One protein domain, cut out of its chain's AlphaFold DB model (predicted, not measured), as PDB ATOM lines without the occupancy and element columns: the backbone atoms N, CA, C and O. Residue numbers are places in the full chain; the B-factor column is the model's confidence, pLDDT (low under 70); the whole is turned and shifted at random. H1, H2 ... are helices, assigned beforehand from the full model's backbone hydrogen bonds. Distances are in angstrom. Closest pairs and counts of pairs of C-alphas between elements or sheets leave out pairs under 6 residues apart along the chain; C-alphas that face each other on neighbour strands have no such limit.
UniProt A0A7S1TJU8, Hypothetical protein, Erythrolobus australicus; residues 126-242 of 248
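AT A GLANCE: This is residues 126 to 242 of the 248 residues of the protein "Hypothetical protein" of Erythrolobus australicus (UniProt A0A7S1TJU8). A long, slender bundle: H3 and H4 lie side by side as a long helical hairpin, and H1 and H2 follow each other along its length, H1 near one end and H2 packed on the other. H1 is the loosely held part, near H3 and H4 without clearly touching them. The printed part has 117 residues with four named helices, H1 to H4 in order, and no named strand; the class is all helix. The whole is loose, with a radius of gyration of the C-alphas of 17.7 A, and is a rod spanning 59 by 22 by 17 A.

HOW THE PARTS SIT: H1, residues 126 to 147, and H2, residues 152 to 166, are apart. H1 is close to but not clearly touching H3, residues 172 to 200; the closest C-alphas, of Thr 141 and Gly 195, are 7.7 A apart. H1 is also close to but not clearly touching H4, residues 208 to 241, closest at the C-alphas of Leu 131 and Val 210, 7.3 A. H2 and H3 form a helical hairpin, opposite ways at a shallow tilt of 24 degrees; H3 touches H2 with residues 174 to 181 alone, and the closest C-alphas, of Ser 166 and Gln 174, are 7.2 A apart. H4 touches H2 with residues 228 to 235 alone, the same way at a shallow tilt of 14 degrees, closest at the C-alphas of Ser 156 and Leu 231, 7.3 A. H3 and H4, also a helical hairpin, touch with 28 pairs of C-alphas within 8 A, opposite ways at a shallow tilt of 20 degrees; the closest are those of His 182 and Ala 235, 6.2 A. In H1, H2, H3 and H4 every O i to N i+4 pair is within hydrogen-bond range.

IN THESE COORDINATES: H1 begins at C-alpha 126 (315.527, 553.848, 409.155) and is 29.5 A long; H2 is 20.5 A. H3 is 42.6 A long, and H4 runs 49.5 A to C-alpha 241 (349.795, 545.282, 366.767).

THE WHOLE: The C-alphas farthest apart, of Leu 126 and Asp 169, are 59.0 A apart. The printed part has no cut and no long link. Its mean pLDDT is 74.7; 36 residues are under 70, among them residues 126 to 150.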
ATOM      1  N   LEU A 126     314.075 553.651 409.061       56.72
ATOM      2  CA  LEU A 126     315.527 553.848 409.155       56.72
ATOM      3  C   LEU A 126     316.287 553.093 408.059       56.72
ATOM      4  O   LEU A 126     317.250 553.616 407.504       56.72
ATOM      5  N   VAL A 127     315.845 551.884 407.717       52.12
ATOM      6  CA  VAL A 127     316.400 551.099 406.609       52.12
ATOM      7  C   VAL A 127     316.118 551.779 405.270       52.12
ATOM      8  O   VAL A 127     317.027 551.879 404.454       52.12
ATOM      9  N   LEU A 128     314.919 552.327 405.054       55.06
ATOM     10  CA  LEU A 128     314.605 553.120 403.859       55.06
ATOM     11  C   LEU A 128     315.430 554.411 403.782       55.06
ATOM     12  O   LEU A 128     315.886 554.773 402.702       55.06
ATOM     13  N   LEU A 129     315.677 555.078 404.912       54.53
ATOM     14  CA  LEU A 129     316.577 556.232 404.995       54.53
ATOM     15  C   LEU A 129     318.020 555.846 404.654       54.53
ATOM     16  O   LEU A 129     318.642 556.520 403.841       54.53
ATOM     17  N   LYS A 130     318.526 554.729 405.189       53.31
ATOM     18  CA  LYS A 130     319.843 554.190 404.821       53.31
ATOM     19  C   LYS A 130     319.906 553.770 403.355       53.31
ATOM     20  O   LYS A 130     320.908 554.029 402.712       53.31
ATOM     21  N   LEU A 131     318.850 553.183 402.796       47.41
ATOM     22  CA  LEU A 131     318.774 552.836 401.373       47.41
ATOM     23  C   LEU A 131     318.708 554.071 400.480       47.41
ATOM     24  O   LEU A 131     319.295 554.067 399.407       47.41
ATOM     25  N   ARG A 132     318.035 555.136 400.918       63.62
ATOM     26  CA  ARG A 132     318.026 556.424 400.221       63.62
ATOM     27  C   ARG A 132     319.390 557.098 400.303       63.62
ATOM     28  O   ARG A 132     319.830 557.650 399.307       63.62
ATOM     29  N   PHE A 133     320.075 556.991 401.440       58.47
ATOM     30  CA  PHE A 133     321.449 557.456 401.606       58.47
ATOM     31  C   PHE A 133     322.432 556.642 400.762       58.47
ATOM     32  O   PHE A 133     323.278 557.222 400.110       58.47
ATOM     33  N   LEU A 134     322.283 555.317 400.692       51.59
ATOM     34  CA  LEU A 134     323.094 554.441 399.845       51.59
ATOM     35  C   LEU A 134     322.780 554.626 398.363       51.59
ATOM     36  O   LEU A 134     323.688 554.600 397.556       51.59
ATOM     37  N   SER A 135     321.519 554.847 397.990       52.69
ATOM     38  CA  SER A 135     321.149 555.245 396.629       52.69
ATOM     39  C   SER A 135     321.676 556.637 396.305       52.69
ATOM     40  O   SER A 135     322.025 556.888 395.162       52.69
ATOM     41  N   GLY A 136     321.737 557.516 397.306       62.28
ATOM     42  CA  GLY A 136     322.409 558.803 397.249       62.28
ATOM     43  C   GLY A 136     323.895 558.615 397.006       62.28
ATOM     44  O   GLY A 136     324.375 559.151 396.033       62.28
ATOM     45  N   ALA A 137     324.582 557.776 397.782       52.53
ATOM     46  CA  ALA A 137     325.995 557.446 397.630       52.53
ATOM     47  C   ALA A 137     326.291 556.716 396.314       52.53
ATOM     48  O   ALA A 137     327.354 556.895 395.744       52.53
ATOM     49  N   LEU A 138     325.357 555.916 395.805       53.56
ATOM     50  CA  LEU A 138     325.469 555.228 394.522       53.56
ATOM     51  C   LEU A 138     325.259 556.200 393.368       53.56
ATOM     52  O   LEU A 138     326.036 556.168 392.425       53.56
ATOM     53  N   ASN A 139     324.294 557.113 393.481       60.72
ATOM     54  CA  ASN A 139     324.219 558.271 392.599       60.72
ATOM     55  C   ASN A 139     325.459 559.141 392.745       60.72
ATOM     56  O   ASN A 139     325.928 559.610 391.741       60.72
ATOM     57  N   ASP A 140     326.032 559.303 393.930       54.19
ATOM     58  CA  ASP A 140     327.249 560.079 394.171       54.19
ATOM     59  C   ASP A 140     328.472 559.374 393.576       54.19
ATOM     60  O   ASP A 140     329.412 560.018 393.148       54.19
ATOM     61  N   THR A 141     328.463 558.041 393.508       52.44
ATOM     62  CA  THR A 141     329.508 557.237 392.860       52.44
ATOM     63  C   THR A 141     329.333 557.266 391.348       52.44
ATOM     64  O   THR A 141     330.305 557.475 390.635       52.44
ATOM     65  N   MET A 142     328.101 557.131 390.846       54.41
ATOM     66  CA  MET A 142     327.785 557.329 389.431       54.41
ATOM     67  C   MET A 142     328.040 558.768 388.998       54.41
ATOM     68  O   MET A 142     328.524 558.982 387.899       54.41
ATOM     69  N   GLU A 143     327.797 559.742 389.868       56.50
ATOM     70  CA  GLU A 143     328.044 561.149 389.601       56.50
ATOM     71  C   GLU A 143     329.514 561.477 389.780       56.50
ATOM     72  O   GLU A 143     330.016 562.279 389.025       56.50
ATOM     73  N   LYS A 144     330.268 560.799 390.650       53.56
ATOM     74  CA  LYS A 144     331.738 560.850 390.632       53.56
ATOM     75  C   LYS A 144     332.296 560.245 389.354       53.56
ATOM     76  O   LYS A 144     333.222 560.830 388.808       53.56
ATOM     77  N   LEU A 145     331.731 559.148 388.847       48.12
ATOM     78  CA  LEU A 145     332.074 558.573 387.537       48.12
ATOM     79  C   LEU A 145     331.713 559.534 386.389       48.12
ATOM     80  O   LEU A 145     332.486 559.705 385.453       48.12
ATOM     81  N   ARG A 146     330.583 560.238 386.506       51.09
ATOM     82  CA  ARG A 146     330.130 561.256 385.551       51.09
ATOM     83  C   ARG A 146     330.947 562.550 385.619       51.09
ATOM     84  O   ARG A 146     331.244 563.135 384.591       51.09
ATOM     85  N   VAL A 147     331.340 562.979 386.817       46.44
ATOM     86  CA  VAL A 147     332.190 564.151 387.103       46.44
ATOM     87  C   VAL A 147     333.642 563.869 386.728       46.44
ATOM     88  O   VAL A 147     334.352 564.789 386.340       46.44
ATOM     89  N   SER A 148     334.079 562.608 386.774       46.91
ATOM     90  CA  SER A 148     335.342 562.191 386.152       46.91
ATOM     91  C   SER A 148     335.247 562.057 384.623       46.91
ATOM     92  O   SER A 148     336.236 561.695 383.993       46.91
ATOM     93  N   ASP A 149     334.100 562.418 384.025       49.44
ATOM     94  CA  ASP A 149     333.825 562.434 382.579       49.44
ATOM     95  C   ASP A 149     334.014 561.058 381.904       49.44
ATOM     96  O   ASP A 149     334.234 560.943 380.696       49.44
ATOM     97  N   ILE A 150     333.928 559.982 382.697       55.00
ATOM     98  CA  ILE A 150     334.077 558.595 382.248       55.00
ATOM     99  C   ILE A 150     332.691 558.068 381.874       55.00
ATOM    100  O   ILE A 150     332.067 557.291 382.597       55.00
ATOM    101  N   ASP A 151     332.191 558.510 380.725       70.06
ATOM    102  CA  ASP A 151     331.046 557.873 380.086       70.06
ATOM    103  C   ASP A 151     331.529 556.602 379.370       70.06
ATOM    104  O   ASP A 151     332.293 556.650 378.407       70.06
ATOM    105  N   ILE A 152     331.114 555.442 379.877       62.12
ATOM    106  CA  ILE A 152     331.531 554.135 379.354       62.12
ATOM    107  C   ILE A 152     331.005 553.910 377.933       62.12
ATOM    108  O   ILE A 152     331.693 553.268 377.138       62.12
ATOM    109  N   GLN A 153     329.842 554.472 377.577       70.56
ATOM    110  CA  GLN A 153     329.362 554.433 376.194       70.56
ATOM    111  C   GLN A 153     330.261 555.283 375.305       70.56
ATOM    112  O   GLN A 153     330.750 554.784 374.297       70.56
ATOM    113  N   LYS A 154     330.584 556.506 375.736       72.38
ATOM    114  CA  LYS A 154     331.516 557.388 375.020       72.38
ATOM    115  C   LYS A 154     332.907 556.768 374.871       72.38
ATOM    116  O   LYS A 154     333.509 556.891 373.814       72.38
ATOM    117  N   LEU A 155     333.416 556.065 375.887       64.19
ATOM    118  CA  LEU A 155     334.690 555.339 375.808       64.19
ATOM    119  C   LEU A 155     334.619 554.133 374.868       64.19
ATOM    120  O   LEU A 155     335.599 553.849 374.182       64.19
ATOM    121  N   SER A 156     333.484 553.429 374.814       71.06
ATOM    122  CA  SER A 156     333.262 552.372 373.822       71.06
ATOM    123  C   SER A 156     333.251 552.954 372.412       71.06
ATOM    124  O   SER A 156     333.986 552.470 371.560       71.06
ATOM    125  N   GLU A 157     332.491 554.029 372.187       75.06
ATOM    126  CA  GLU A 157     332.429 554.739 370.906       75.06
ATOM    127  C   GLU A 157     333.797 555.295 370.498       75.06
ATOM    128  O   GLU A 157     334.195 555.149 369.349       75.06
ATOM    129  N   GLU A 158     334.561 555.874 371.431       70.69
ATOM    130  CA  GLU A 158     335.926 556.354 371.194       70.69
ATOM    131  C   GLU A 158     336.866 555.188 370.849       70.69
ATOM    132  O   GLU A 158     337.680 555.303 369.935       70.69
ATOM    133  N   THR A 159     336.720 554.036 371.511       65.88
ATOM    134  CA  THR A 159     337.495 552.823 371.203       65.88
ATOM    135  C   THR A 159     337.151 552.273 369.816       65.88
ATOM    136  O   THR A 159     338.056 551.928 369.055       65.88
ATOM    137  N   ASP A 160     335.868 552.228 369.457       74.69
ATOM    138  CA  ASP A 160     335.393 551.749 368.155       74.69
ATOM    139  C   ASP A 160     335.739 552.743 367.022       74.69
ATOM    140  O   ASP A 160     336.105 552.340 365.916       74.69
ATOM    141  N   ALA A 161     335.719 554.051 367.296       71.69
ATOM    142  CA  ALA A 161     336.159 555.086 366.362       71.69
ATOM    143  C   ALA A 161     337.674 555.023 366.121       71.69
ATOM    144  O   ALA A 161     338.124 555.083 364.976       71.69
ATOM    145  N   LEU A 162     338.469 554.843 367.180       64.88
ATOM    146  CA  LEU A 162     339.908 554.604 367.056       64.88
ATOM    147  C   LEU A 162     340.191 553.302 366.299       64.88
ATOM    148  O   LEU A 162     341.118 553.263 365.493       64.88
ATOM    149  N   PHE A 163     339.373 552.264 366.486       65.94
ATOM    150  CA  PHE A 163     339.468 551.034 365.704       65.94
ATOM    151  C   PHE A 163     339.273 551.300 364.204       65.94
ATOM    152  O   PHE A 163     340.102 550.873 363.400       65.94
ATOM    153  N   ALA A 164     338.231 552.049 363.828       70.31
ATOM    154  CA  ALA A 164     337.969 552.406 362.433       70.31
ATOM    155  C   ALA A 164     339.107 553.241 361.814       70.31
ATOM    156  O   ALA A 164     339.472 553.021 360.661       70.31
ATOM    157  N   LEU A 165     339.705 554.155 362.585       61.44
ATOM    158  CA  LEU A 165     340.810 555.011 362.134       61.44
ATOM    159  C   LEU A 165     342.158 554.279 362.054       61.44
ATOM    160  O   LEU A 165     342.960 554.580 361.170       61.44
ATOM    161  N   SER A 166     342.396 553.289 362.920       58.59
ATOM    162  CA  SER A 166     343.639 552.503 362.915       58.59
ATOM    163  C   SER A 166     343.820 551.638 361.664       58.59
ATOM    164  O   SER A 166     344.933 551.225 361.356       58.59
ATOM    165  N   GLN A 167     342.744 551.392 360.909       64.06
ATOM    166  CA  GLN A 167     342.827 550.713 359.613       64.06
ATOM    167  C   GLN A 167     343.359 551.615 358.490       64.06
ATOM    168  O   GLN A 167     343.689 551.108 357.422       64.06
ATOM    169  N   ILE A 168     343.408 552.934 358.704       62.91
ATOM    170  CA  ILE A 168     343.660 553.916 357.642       62.91
ATOM    171  C   ILE A 168     345.060 554.525 357.757       62.91
ATOM    172  O   ILE A 168     345.676 554.791 356.728       62.91
ATOM    173  N   ASP A 169     345.579 554.734 358.972       61.88
ATOM    174  CA  ASP A 169     346.866 555.412 359.158       61.88
ATOM    175  C   ASP A 169     347.543 555.011 360.479       61.88
ATOM    176  O   ASP A 169     346.928 555.093 361.537       61.88
ATOM    177  N   SER A 170     348.808 554.589 360.453       64.25
ATOM    178  CA  SER A 170     349.566 554.103 361.622       64.25
ATOM    179  C   SER A 170     350.320 555.225 362.356       64.25
ATOM    180  O   SER A 170     351.455 555.062 362.807       64.25
ATOM    181  N   GLY A 171     349.688 556.396 362.475       77.12
ATOM    182  CA  GLY A 171     350.298 557.597 363.041       77.12
ATOM    183  C   GLY A 171     350.596 557.508 364.545       77.12
ATOM    184  O   GLY A 171     349.814 556.977 365.336       77.12
ATOM    185  N   SER A 172     351.705 558.126 364.966       80.38
ATOM    186  CA  SER A 172     352.132 558.230 366.374       80.38
ATOM    187  C   SER A 172     351.079 558.869 367.295       80.38
ATOM    188  O   SER A 172     351.001 558.531 368.478       80.38
ATOM    189  N   GLU A 173     350.228 559.745 366.756       83.44
ATOM    190  CA  GLU A 173     349.122 560.373 367.481       83.44
ATOM    191  C   GLU A 173     348.039 559.358 367.880       83.44
ATOM    192  O   GLU A 173     347.539 559.391 369.006       83.44
ATOM    193  N   GLN A 174     347.712 558.406 367.000       81.25
ATOM    194  CA  GLN A 174     346.720 557.374 367.304       81.25
ATOM    195  C   GLN A 174     347.198 556.468 368.440       81.25
ATOM    196  O   GLN A 174     346.425 556.142 369.339       81.25
ATOM    197  N   HIS A 175     348.491 556.136 368.455       83.56
ATOM    198  CA  HIS A 175     349.100 555.364 369.536       83.56
ATOM    199  C   HIS A 175     349.009 556.087 370.884       83.56
ATOM    200  O   HIS A 175     348.689 555.478 371.906       83.56
ATOM    201  N   GLN A 176     349.246 557.403 370.902       86.31
ATOM    202  CA  GLN A 176     349.096 558.214 372.115       86.31
ATOM    203  C   GLN A 176     347.641 558.266 372.591       86.31
ATOM    204  O   GLN A 176     347.387 558.074 373.782       86.31
ATOM    205  N   ARG A 177     346.682 558.457 371.675       84.12
ATOM    206  CA  ARG A 177     345.247 558.440 372.001       84.12
ATOM    207  C   ARG A 177     344.810 557.080 372.548       84.12
ATOM    208  O   ARG A 177     344.167 557.027 373.592       84.12
ATOM    209  N   LEU A 178     345.233 555.983 371.922       83.69
ATOM    210  CA  LEU A 178     344.922 554.626 372.376       83.69
ATOM    211  C   LEU A 178     345.512 554.329 373.764       83.69
ATOM    212  O   LEU A 178     344.837 553.739 374.609       83.69
ATOM    213  N   ARG A 179     346.739 554.791 374.047       87.31
ATOM    214  CA  ARG A 179     347.328 554.717 375.397       87.31
ATOM    215  C   ARG A 179     346.523 555.515 376.421       87.31
ATOM    216  O   ARG A 179     346.306 555.017 377.524       87.31
ATOM    217  N   ALA A 180     346.067 556.715 376.069       82.38
ATOM    218  CA  ALA A 180     345.246 557.534 376.957       82.38
ATOM    219  C   ALA A 180     343.899 556.858 377.268       82.38
ATOM    220  O   ALA A 180     343.503 556.787 378.432       82.38
ATOM    221  N   VAL A 181     343.234 556.284 376.258       78.75
ATOM    222  CA  VAL A 181     342.010 555.485 376.446       78.75
ATOM    223  C   VAL A 181     342.285 554.277 377.344       78.75
ATOM    224  O   VAL A 181     341.549 554.045 378.301       78.75
ATOM    225  N   HIS A 182     343.379 553.547 377.113       84.75
ATOM    226  CA  HIS A 182     343.757 552.410 377.954       84.75
ATOM    227  C   HIS A 182     343.975 552.811 379.424       84.75
ATOM    228  O   HIS A 182     343.485 552.131 380.326       84.75
ATOM    229  N   GLN A 183     344.644 553.938 379.685       85.19
ATOM    230  CA  GLN A 183     344.820 554.466 381.044       85.19
ATOM    231  C   GLN A 183     343.484 554.828 381.708       85.19
ATOM    232  O   GLN A 183     343.274 554.493 382.875       85.19
ATOM    233  N   ARG A 184     342.551 555.446 380.972       80.50
ATOM    234  CA  ARG A 184     341.196 555.732 381.480       80.50
ATOM    235  C   ARG A 184     340.432 554.451 381.814       80.50
ATOM    236  O   ARG A 184     339.784 554.386 382.854       80.50
ATOM    237  N   LEU A 185     340.550 553.417 380.980       80.56
ATOM    238  CA  LEU A 185     339.930 552.114 381.235       80.56
ATOM    239  C   LEU A 185     340.517 551.418 382.475       80.56
ATOM    240  O   LEU A 185     339.780 550.760 383.210       80.56
ATOM    241  N   LEU A 186     341.819 551.569 382.744       85.31
ATOM    242  CA  LEU A 186     342.435 551.079 383.983       85.31
ATOM    243  C   LEU A 186     341.866 551.793 385.215       85.31
ATOM    244  O   LEU A 186     341.462 551.123 386.163       85.31
ATOM    245  N   ALA A 187     341.761 553.123 385.173       81.19
ATOM    246  CA  ALA A 187     341.166 553.904 386.259       81.19
ATOM    247  C   ALA A 187     339.685 553.543 386.491       81.19
ATOM    248  O   ALA A 187     339.250 553.387 387.632       81.19
ATOM    249  N   ALA A 188     338.914 553.345 385.417       78.12
ATOM    250  CA  ALA A 188     337.524 552.899 385.505       78.12
ATOM    251  C   ALA A 188     337.410 551.505 386.146       78.12
ATOM    252  O   ALA A 188     336.583 551.294 387.031       78.12
ATOM    253  N   SER A 189     338.274 550.567 385.745       87.69
ATOM    254  CA  SER A 189     338.347 549.217 386.316       87.69
ATOM    255  C   SER A 189     338.631 549.258 387.823       87.69
ATOM    256  O   SER A 189     337.916 548.615 388.592       87.69
ATOM    257  N   GLU A 190     339.586 550.083 388.264       88.44
ATOM    258  CA  GLU A 190     339.871 550.291 389.688       88.44
ATOM    259  C   GLU A 190     338.665 550.875 390.439       88.44
ATOM    260  O   GLU A 190     338.284 550.364 391.494       88.44
ATOM    261  N   ALA A 191     338.009 551.897 389.881       78.94
ATOM    262  CA  ALA A 191     336.824 552.503 390.485       78.94
ATOM    263  C   ALA A 191     335.670 551.495 390.648       78.94
ATOM    264  O   ALA A 191     335.006 551.477 391.689       78.94
ATOM    265  N   ILE A 192     335.456 550.614 389.663       82.75
ATOM    266  CA  ILE A 192     334.463 549.531 389.733       82.75
ATOM    267  C   ILE A 192     334.813 548.546 390.854       82.75
ATOM    268  O   ILE A 192     333.935 548.155 391.634       82.75
ATOM    269  N   THR A 193     336.089 548.165 390.984       90.31
ATOM    270  CA  THR A 193     336.553 547.291 392.070       90.31
ATOM    271  C   THR A 193     336.321 547.932 393.438       90.31
ATOM    272  O   THR A 193     335.724 547.301 394.312       90.31
ATOM    273  N   GLN A 194     336.705 549.199 393.619       84.38
ATOM    274  CA  GLN A 194     336.481 549.934 394.870       84.38
ATOM    275  C   GLN A 194     334.987 550.058 395.201       84.38
ATOM    276  O   GLN A 194     334.579 549.832 396.342       84.38
ATOM    277  N   GLY A 195     334.148 550.340 394.200       80.19
ATOM    278  CA  GLY A 195     332.695 550.371 394.354       80.19
ATOM    279  C   GLY A 195     332.124 549.025 394.805       80.19
ATOM    280  O   GLY A 195     331.254 548.981 395.674       80.19
ATOM    281  N   THR A 196     332.648 547.920 394.273       88.25
ATOM    282  CA  THR A 196     332.227 546.565 394.659       88.25
ATOM    283  C   THR A 196     332.576 546.273 396.121       88.25
ATOM    284  O   THR A 196     331.699 545.870 396.884       88.25
ATOM    285  N   ILE A 197     333.809 546.581 396.544       87.62
ATOM    286  CA  ILE A 197     334.261 546.439 397.941       87.62
ATOM    287  C   ILE A 197     333.383 547.272 398.887       87.62
ATOM    288  O   ILE A 197     332.939 546.783 399.928       87.62
ATOM    289  N   ALA A 198     333.091 548.522 398.518       80.69
ATOM    290  CA  ALA A 198     332.258 549.411 399.321       80.69
ATOM    291  C   ALA A 198     330.832 548.865 399.502       80.69
ATOM    292  O   ALA A 198     330.277 548.929 400.600       80.69
ATOM    293  N   VAL A 199     330.242 548.301 398.442       82.81
ATOM    294  CA  VAL A 199     328.901 547.699 398.478       82.81
ATOM    295  C   VAL A 199     328.881 546.435 399.339       82.81
ATOM    296  O   VAL A 199     327.932 546.241 400.103       82.81
ATOM    297  N   ASP A 200     329.923 545.607 399.275       88.00
ATOM    298  CA  ASP A 200     330.044 544.402 400.104       88.00
ATOM    299  C   ASP A 200     330.205 544.721 401.597       88.00
ATOM    300  O   ASP A 200     329.645 544.011 402.439       88.00
ATOM    301  N   GLY A 201     330.862 545.836 401.930       86.75
ATOM    302  CA  GLY A 201     330.971 546.346 403.301       86.75
ATOM    303  C   GLY A 201     329.642 546.794 403.929       86.75
ATOM    304  O   GLY A 201     329.566 547.005 405.142       86.75
ATOM    305  N   VAL A 202     328.563 546.925 403.148       80.00
ATOM    306  CA  VAL A 202     327.245 547.316 403.664       80.00
ATOM    307  C   VAL A 202     326.588 546.141 404.389       80.00
ATOM    308  O   VAL A 202     326.184 545.149 403.770       80.00
ATOM    309  N   SER A 203     326.403 546.284 405.707       87.25
ATOM    310  CA  SER A 203     325.661 545.309 406.513       87.25
ATOM    311  C   SER A 203     324.222 545.141 406.013       87.25
ATOM    312  O   SER A 203     323.517 546.111 405.724       87.25
ATOM    313  N   SER A 204     323.775 543.884 405.937       81.75
ATOM    314  CA  SER A 204     322.429 543.512 405.479       81.75
ATOM    315  C   SER A 204     321.488 543.087 406.609       81.75
ATOM    316  O   SER A 204     320.428 542.544 406.307       81.75
ATOM    317  N   ASP A 205     321.866 543.325 407.875       85.19
ATOM    318  CA  ASP A 205     321.222 542.862 409.121       85.19
ATOM    319  C   ASP A 205     319.705 542.615 409.017       85.19
ATOM    320  O   ASP A 205     318.873 543.482 409.291       85.19
ATOM    321  N   GLY A 206     319.353 541.393 408.600       78.25
ATOM    322  CA  GLY A 206     317.986 540.874 408.537       78.25
ATOM    323  C   GLY A 206     317.037 541.526 407.522       78.25
ATOM    324  O   GLY A 206     315.851 541.214 407.550       78.25
ATOM    325  N   SER A 207     317.499 542.418 406.640       85.62
ATOM    326  CA  SER A 207     316.631 543.056 405.642       85.62
ATOM    327  C   SER A 207     316.791 542.423 404.262       85.62
ATOM    328  O   SER A 207     317.763 542.683 403.547       85.62
ATOM    329  N   ASP A 208     315.783 541.655 403.843       84.12
ATOM    330  CA  ASP A 208     315.744 541.040 402.509       84.12
ATOM    331  C   ASP A 208     315.778 542.078 401.385       84.12
ATOM    332  O   ASP A 208     316.409 541.861 400.352       84.12
ATOM    333  N   VAL A 209     315.173 543.248 401.605       76.44
ATOM    334  CA  VAL A 209     315.182 544.356 400.640       76.44
ATOM    335  C   VAL A 209     316.596 544.911 400.455       76.44
ATOM    336  O   VAL A 209     317.033 545.103 399.319       76.44
ATOM    337  N   VAL A 210     317.341 545.127 401.548       74.69
ATOM    338  CA  VAL A 210     318.742 545.583 401.482       74.69
ATOM    339  C   VAL A 210     319.605 544.534 400.793       74.69
ATOM    340  O   VAL A 210     320.376 544.868 399.896       74.69
ATOM    341  N   ARG A 211     319.432 543.258 401.151       83.62
ATOM    342  CA  ARG A 211     320.153 542.140 400.532       83.62
ATOM    343  C   ARG A 211     319.880 542.049 399.028       83.62
ATOM    344  O   ARG A 211     320.821 541.919 398.247       83.62
ATOM    345  N   ALA A 212     318.617 542.154 398.615       81.44
ATOM    346  CA  ALA A 212     318.217 542.136 397.212       81.44
ATOM    347  C   ALA A 212     318.792 543.335 396.445       81.44
ATOM    348  O   ALA A 212     319.337 543.164 395.354       81.44
ATOM    349  N   ARG A 213     318.745 544.540 397.027       75.69
ATOM    350  CA  ARG A 213     319.318 545.736 396.401       75.69
ATOM    351  C   ARG A 213     320.836 545.630 396.267       75.69
ATOM    352  O   ARG A 213     321.335 545.872 395.175       75.69
ATOM    353  N   ARG A 214     321.546 545.208 397.319       84.12
ATOM    354  CA  ARG A 214     322.998 544.963 397.295       84.12
ATOM    355  C   ARG A 214     323.362 543.979 396.188       84.12
ATOM    356  O   ARG A 214     324.207 544.280 395.358       84.12
ATOM    357  N   LYS A 215     322.642 542.855 396.107       89.88
ATOM    358  CA  LYS A 215     322.817 541.853 395.046       89.88
ATOM    359  C   LYS A 215     322.641 542.453 393.649       89.88
ATOM    360  O   LYS A 215     323.424 542.142 392.761       89.88
ATOM    361  N   ASN A 216     321.632 543.299 393.441       81.25
ATOM    362  CA  ASN A 216     321.407 543.936 392.143       81.25
ATOM    363  C   ASN A 216     322.521 544.930 391.786       81.25
ATOM    364  O   ASN A 216     322.964 544.946 390.643       81.25
ATOM    365  N   VAL A 217     323.002 545.712 392.753       76.94
ATOM    366  CA  VAL A 217     324.115 546.651 392.544       76.94
ATOM    367  C   VAL A 217     325.406 545.910 392.214       76.94
ATOM    368  O   VAL A 217     326.054 546.246 391.230       76.94
ATOM    369  N   VAL A 218     325.746 544.868 392.976       86.75
ATOM    370  CA  VAL A 218     326.924 544.033 392.697       86.75
ATOM    371  C   VAL A 218     326.832 543.429 391.296       86.75
ATOM    372  O   VAL A 218     327.791 543.502 390.544       86.75
ATOM    373  N   LYS A 219     325.664 542.914 390.887       88.94
ATOM    374  CA  LYS A 219     325.462 542.422 389.513       88.94
ATOM    375  C   LYS A 219     325.724 543.489 388.449       88.94
ATOM    376  O   LYS A 219     326.340 543.180 387.437       88.94
ATOM    377  N   MET A 220     325.253 544.720 388.665       79.94
ATOM    378  CA  MET A 220     325.511 545.826 387.740       79.94
ATOM    379  C   MET A 220     327.004 546.155 387.661       79.94
ATOM    380  O   MET A 220     327.530 546.270 386.562       79.94
ATOM    381  N   LEU A 221     327.684 546.264 388.807       81.56
ATOM    382  CA  LEU A 221     329.123 546.544 388.863       81.56
ATOM    383  C   LEU A 221     329.949 545.440 388.194       81.56
ATOM    384  O   LEU A 221     330.863 545.747 387.441       81.56
ATOM    385  N   LEU A 222     329.594 544.170 388.409       89.06
ATOM    386  CA  LEU A 222     330.253 543.038 387.754       89.06
ATOM    387  C   LEU A 222     330.063 543.074 386.235       89.06
ATOM    388  O   LEU A 222     331.039 542.956 385.504       89.06
ATOM    389  N   SER A 223     328.837 543.317 385.760       87.56
ATOM    390  CA  SER A 223     328.569 543.461 384.323       87.56
ATOM    391  C   SER A 223     329.359 544.619 383.704       87.56
ATOM    392  O   SER A 223     329.872 544.499 382.594       87.56
ATOM    393  N   LEU A 224     329.505 545.727 384.435       81.56
ATOM    394  CA  LEU A 224     330.311 546.866 384.008       81.56
ATOM    395  C   LEU A 224     331.810 546.541 383.977       81.56
ATOM    396  O   LEU A 224     332.523 546.965 383.067       81.56
ATOM    397  N   GLY A 225     332.280 545.768 384.959       87.94
ATOM    398  CA  GLY A 225     333.645 545.251 385.017       87.94
ATOM    399  C   GLY A 225     333.971 544.384 383.805       87.94
ATOM    400  O   GLY A 225     334.958 544.646 383.127       87.94
ATOM    401  N   GLU A 226     333.091 543.441 383.457       92.06
ATOM    402  CA  GLU A 226     333.240 542.583 382.270       92.06
ATOM    403  C   GLU A 226     333.340 543.399 380.971       92.06
ATOM    404  O   GLU A 226     334.213 543.145 380.138       92.06
ATOM    405  N   GLN A 227     332.487 544.418 380.804       84.25
ATOM    406  CA  GLN A 227     332.546 545.319 379.645       84.25
ATOM    407  C   GLN A 227     333.872 546.091 379.593       84.25
ATOM    408  O   GLN A 227     334.514 546.159 378.542       84.25
ATOM    409  N   THR A 228     334.300 546.634 380.734       84.38
ATOM    410  CA  THR A 228     335.548 547.400 380.862       84.38
ATOM    411  C   THR A 228     336.767 546.530 380.561       84.38
ATOM    412  O   THR A 228     337.653 546.944 379.815       84.38
ATOM    413  N   ASP A 229     336.807 545.301 381.074       90.00
ATOM    414  CA  ASP A 229     337.897 544.360 380.813       90.00
ATOM    415  C   ASP A 229     337.926 543.906 379.349       90.00
ATOM    416  O   ASP A 229     339.003 543.825 378.752       90.00
ATOM    417  N   GLY A 230     336.761 543.717 378.721       87.56
ATOM    418  CA  GLY A 230     336.663 543.458 377.284       87.56
ATOM    419  C   GLY A 230     337.207 544.608 376.426       87.56
ATOM    420  O   GLY A 230     337.846 544.366 375.400       87.56
ATOM    421  N   LEU A 231     336.991 545.864 376.834       81.50
ATOM    422  CA  LEU A 231     337.582 547.038 376.177       81.50
ATOM    423  C   LEU A 231     339.095 547.127 376.428       81.50
ATOM    424  O   LEU A 231     339.854 547.374 375.490       81.50
ATOM    425  N   LYS A 232     339.561 546.854 377.654       89.06
ATOM    426  CA  LYS A 232     340.996 546.826 377.995       89.06
ATOM    427  C   LYS A 232     341.756 545.799 377.169       89.06
ATOM    428  O   LYS A 232     342.822 546.124 376.650       89.06
ATOM    429  N   ALA A 233     341.216 544.587 377.042       90.75
ATOM    430  CA  ALA A 233     341.821 543.521 376.253       90.75
ATOM    431  C   ALA A 233     341.958 543.932 374.781       90.75
ATOM    432  O   ALA A 233     343.040 543.805 374.210       90.75
ATOM    433  N   ARG A 234     340.898 544.516 374.202       85.50
ATOM    434  CA  ARG A 234     340.910 545.042 372.828       85.50
ATOM    435  C   ARG A 234     341.936 546.162 372.643       85.50
ATOM    436  O   ARG A 234     342.735 546.100 371.712       85.50
ATOM    437  N   ALA A 235     341.958 547.151 373.537       82.94
ATOM    438  CA  ALA A 235     342.922 548.248 373.480       82.94
ATOM    439  C   ALA A 235     344.372 547.746 373.608       82.94
ATOM    440  O   ALA A 235     345.247 548.189 372.870       82.94
ATOM    441  N   ASN A 236     344.626 546.786 374.503       88.94
ATOM    442  CA  ASN A 236     345.956 546.213 374.701       88.94
ATOM    443  C   ASN A 236     346.418 545.378 373.498       88.94
ATOM    444  O   ASN A 236     347.558 545.519 373.067       88.94
ATOM    445  N   GLN A 237     345.536 544.559 372.916       90.12
ATOM    446  CA  GLN A 237     345.837 543.827 371.683       90.12
ATOM    447  C   GLN A 237     346.262 544.795 370.568       90.12
ATOM    448  O   GLN A 237     347.265 544.574 369.899       90.12
ATOM    449  N   ARG A 238     345.552 545.917 370.418       83.44
ATOM    450  CA  ARG A 238     345.873 546.941 369.413       83.44
ATOM    451  C   ARG A 238     347.206 547.634 369.677       83.44
ATOM    452  O   ARG A 238     347.975 547.838 368.746       83.44
ATOM    453  N   LEU A 239     347.517 547.936 370.937       87.06
ATOM    454  CA  LEU A 239     348.822 548.489 371.315       87.06
ATOM    455  C   LEU A 239     349.991 547.549 370.975       87.06
ATOM    456  O   LEU A 239     351.099 548.040 370.783       87.06
ATOM    457  N   GLN A 240     349.755 546.233 370.911       89.88
ATOM    458  CA  GLN A 240     350.754 545.235 370.510       89.88
ATOM    459  C   GLN A 240     350.877 545.083 368.987       89.88
ATOM    460  O   GLN A 240     351.946 544.719 368.505       89.88
ATOM    461  N   GLU A 241     349.805 545.348 368.236       87.94
ATOM    462  CA  GLU A 241     349.795 545.282 366.767       87.94
ATOM    463  C   GLU A 241     350.500 546.486 366.115       87.94
ATOM    464  O   GLU A 241     350.981 546.371 364.988       87.94
ATOM    465  N   ILE A 242     350.587 547.628 366.806       83.75
ATOM    466  CA  ILE A 242     351.300 548.814 366.312       83.75
ATOM    467  C   ILE A 242     352.812 548.587 366.491       83.75
ATOM    468  O   ILE A 242     353.276 548.510 367.635       83.75
TER     469      ILE A 242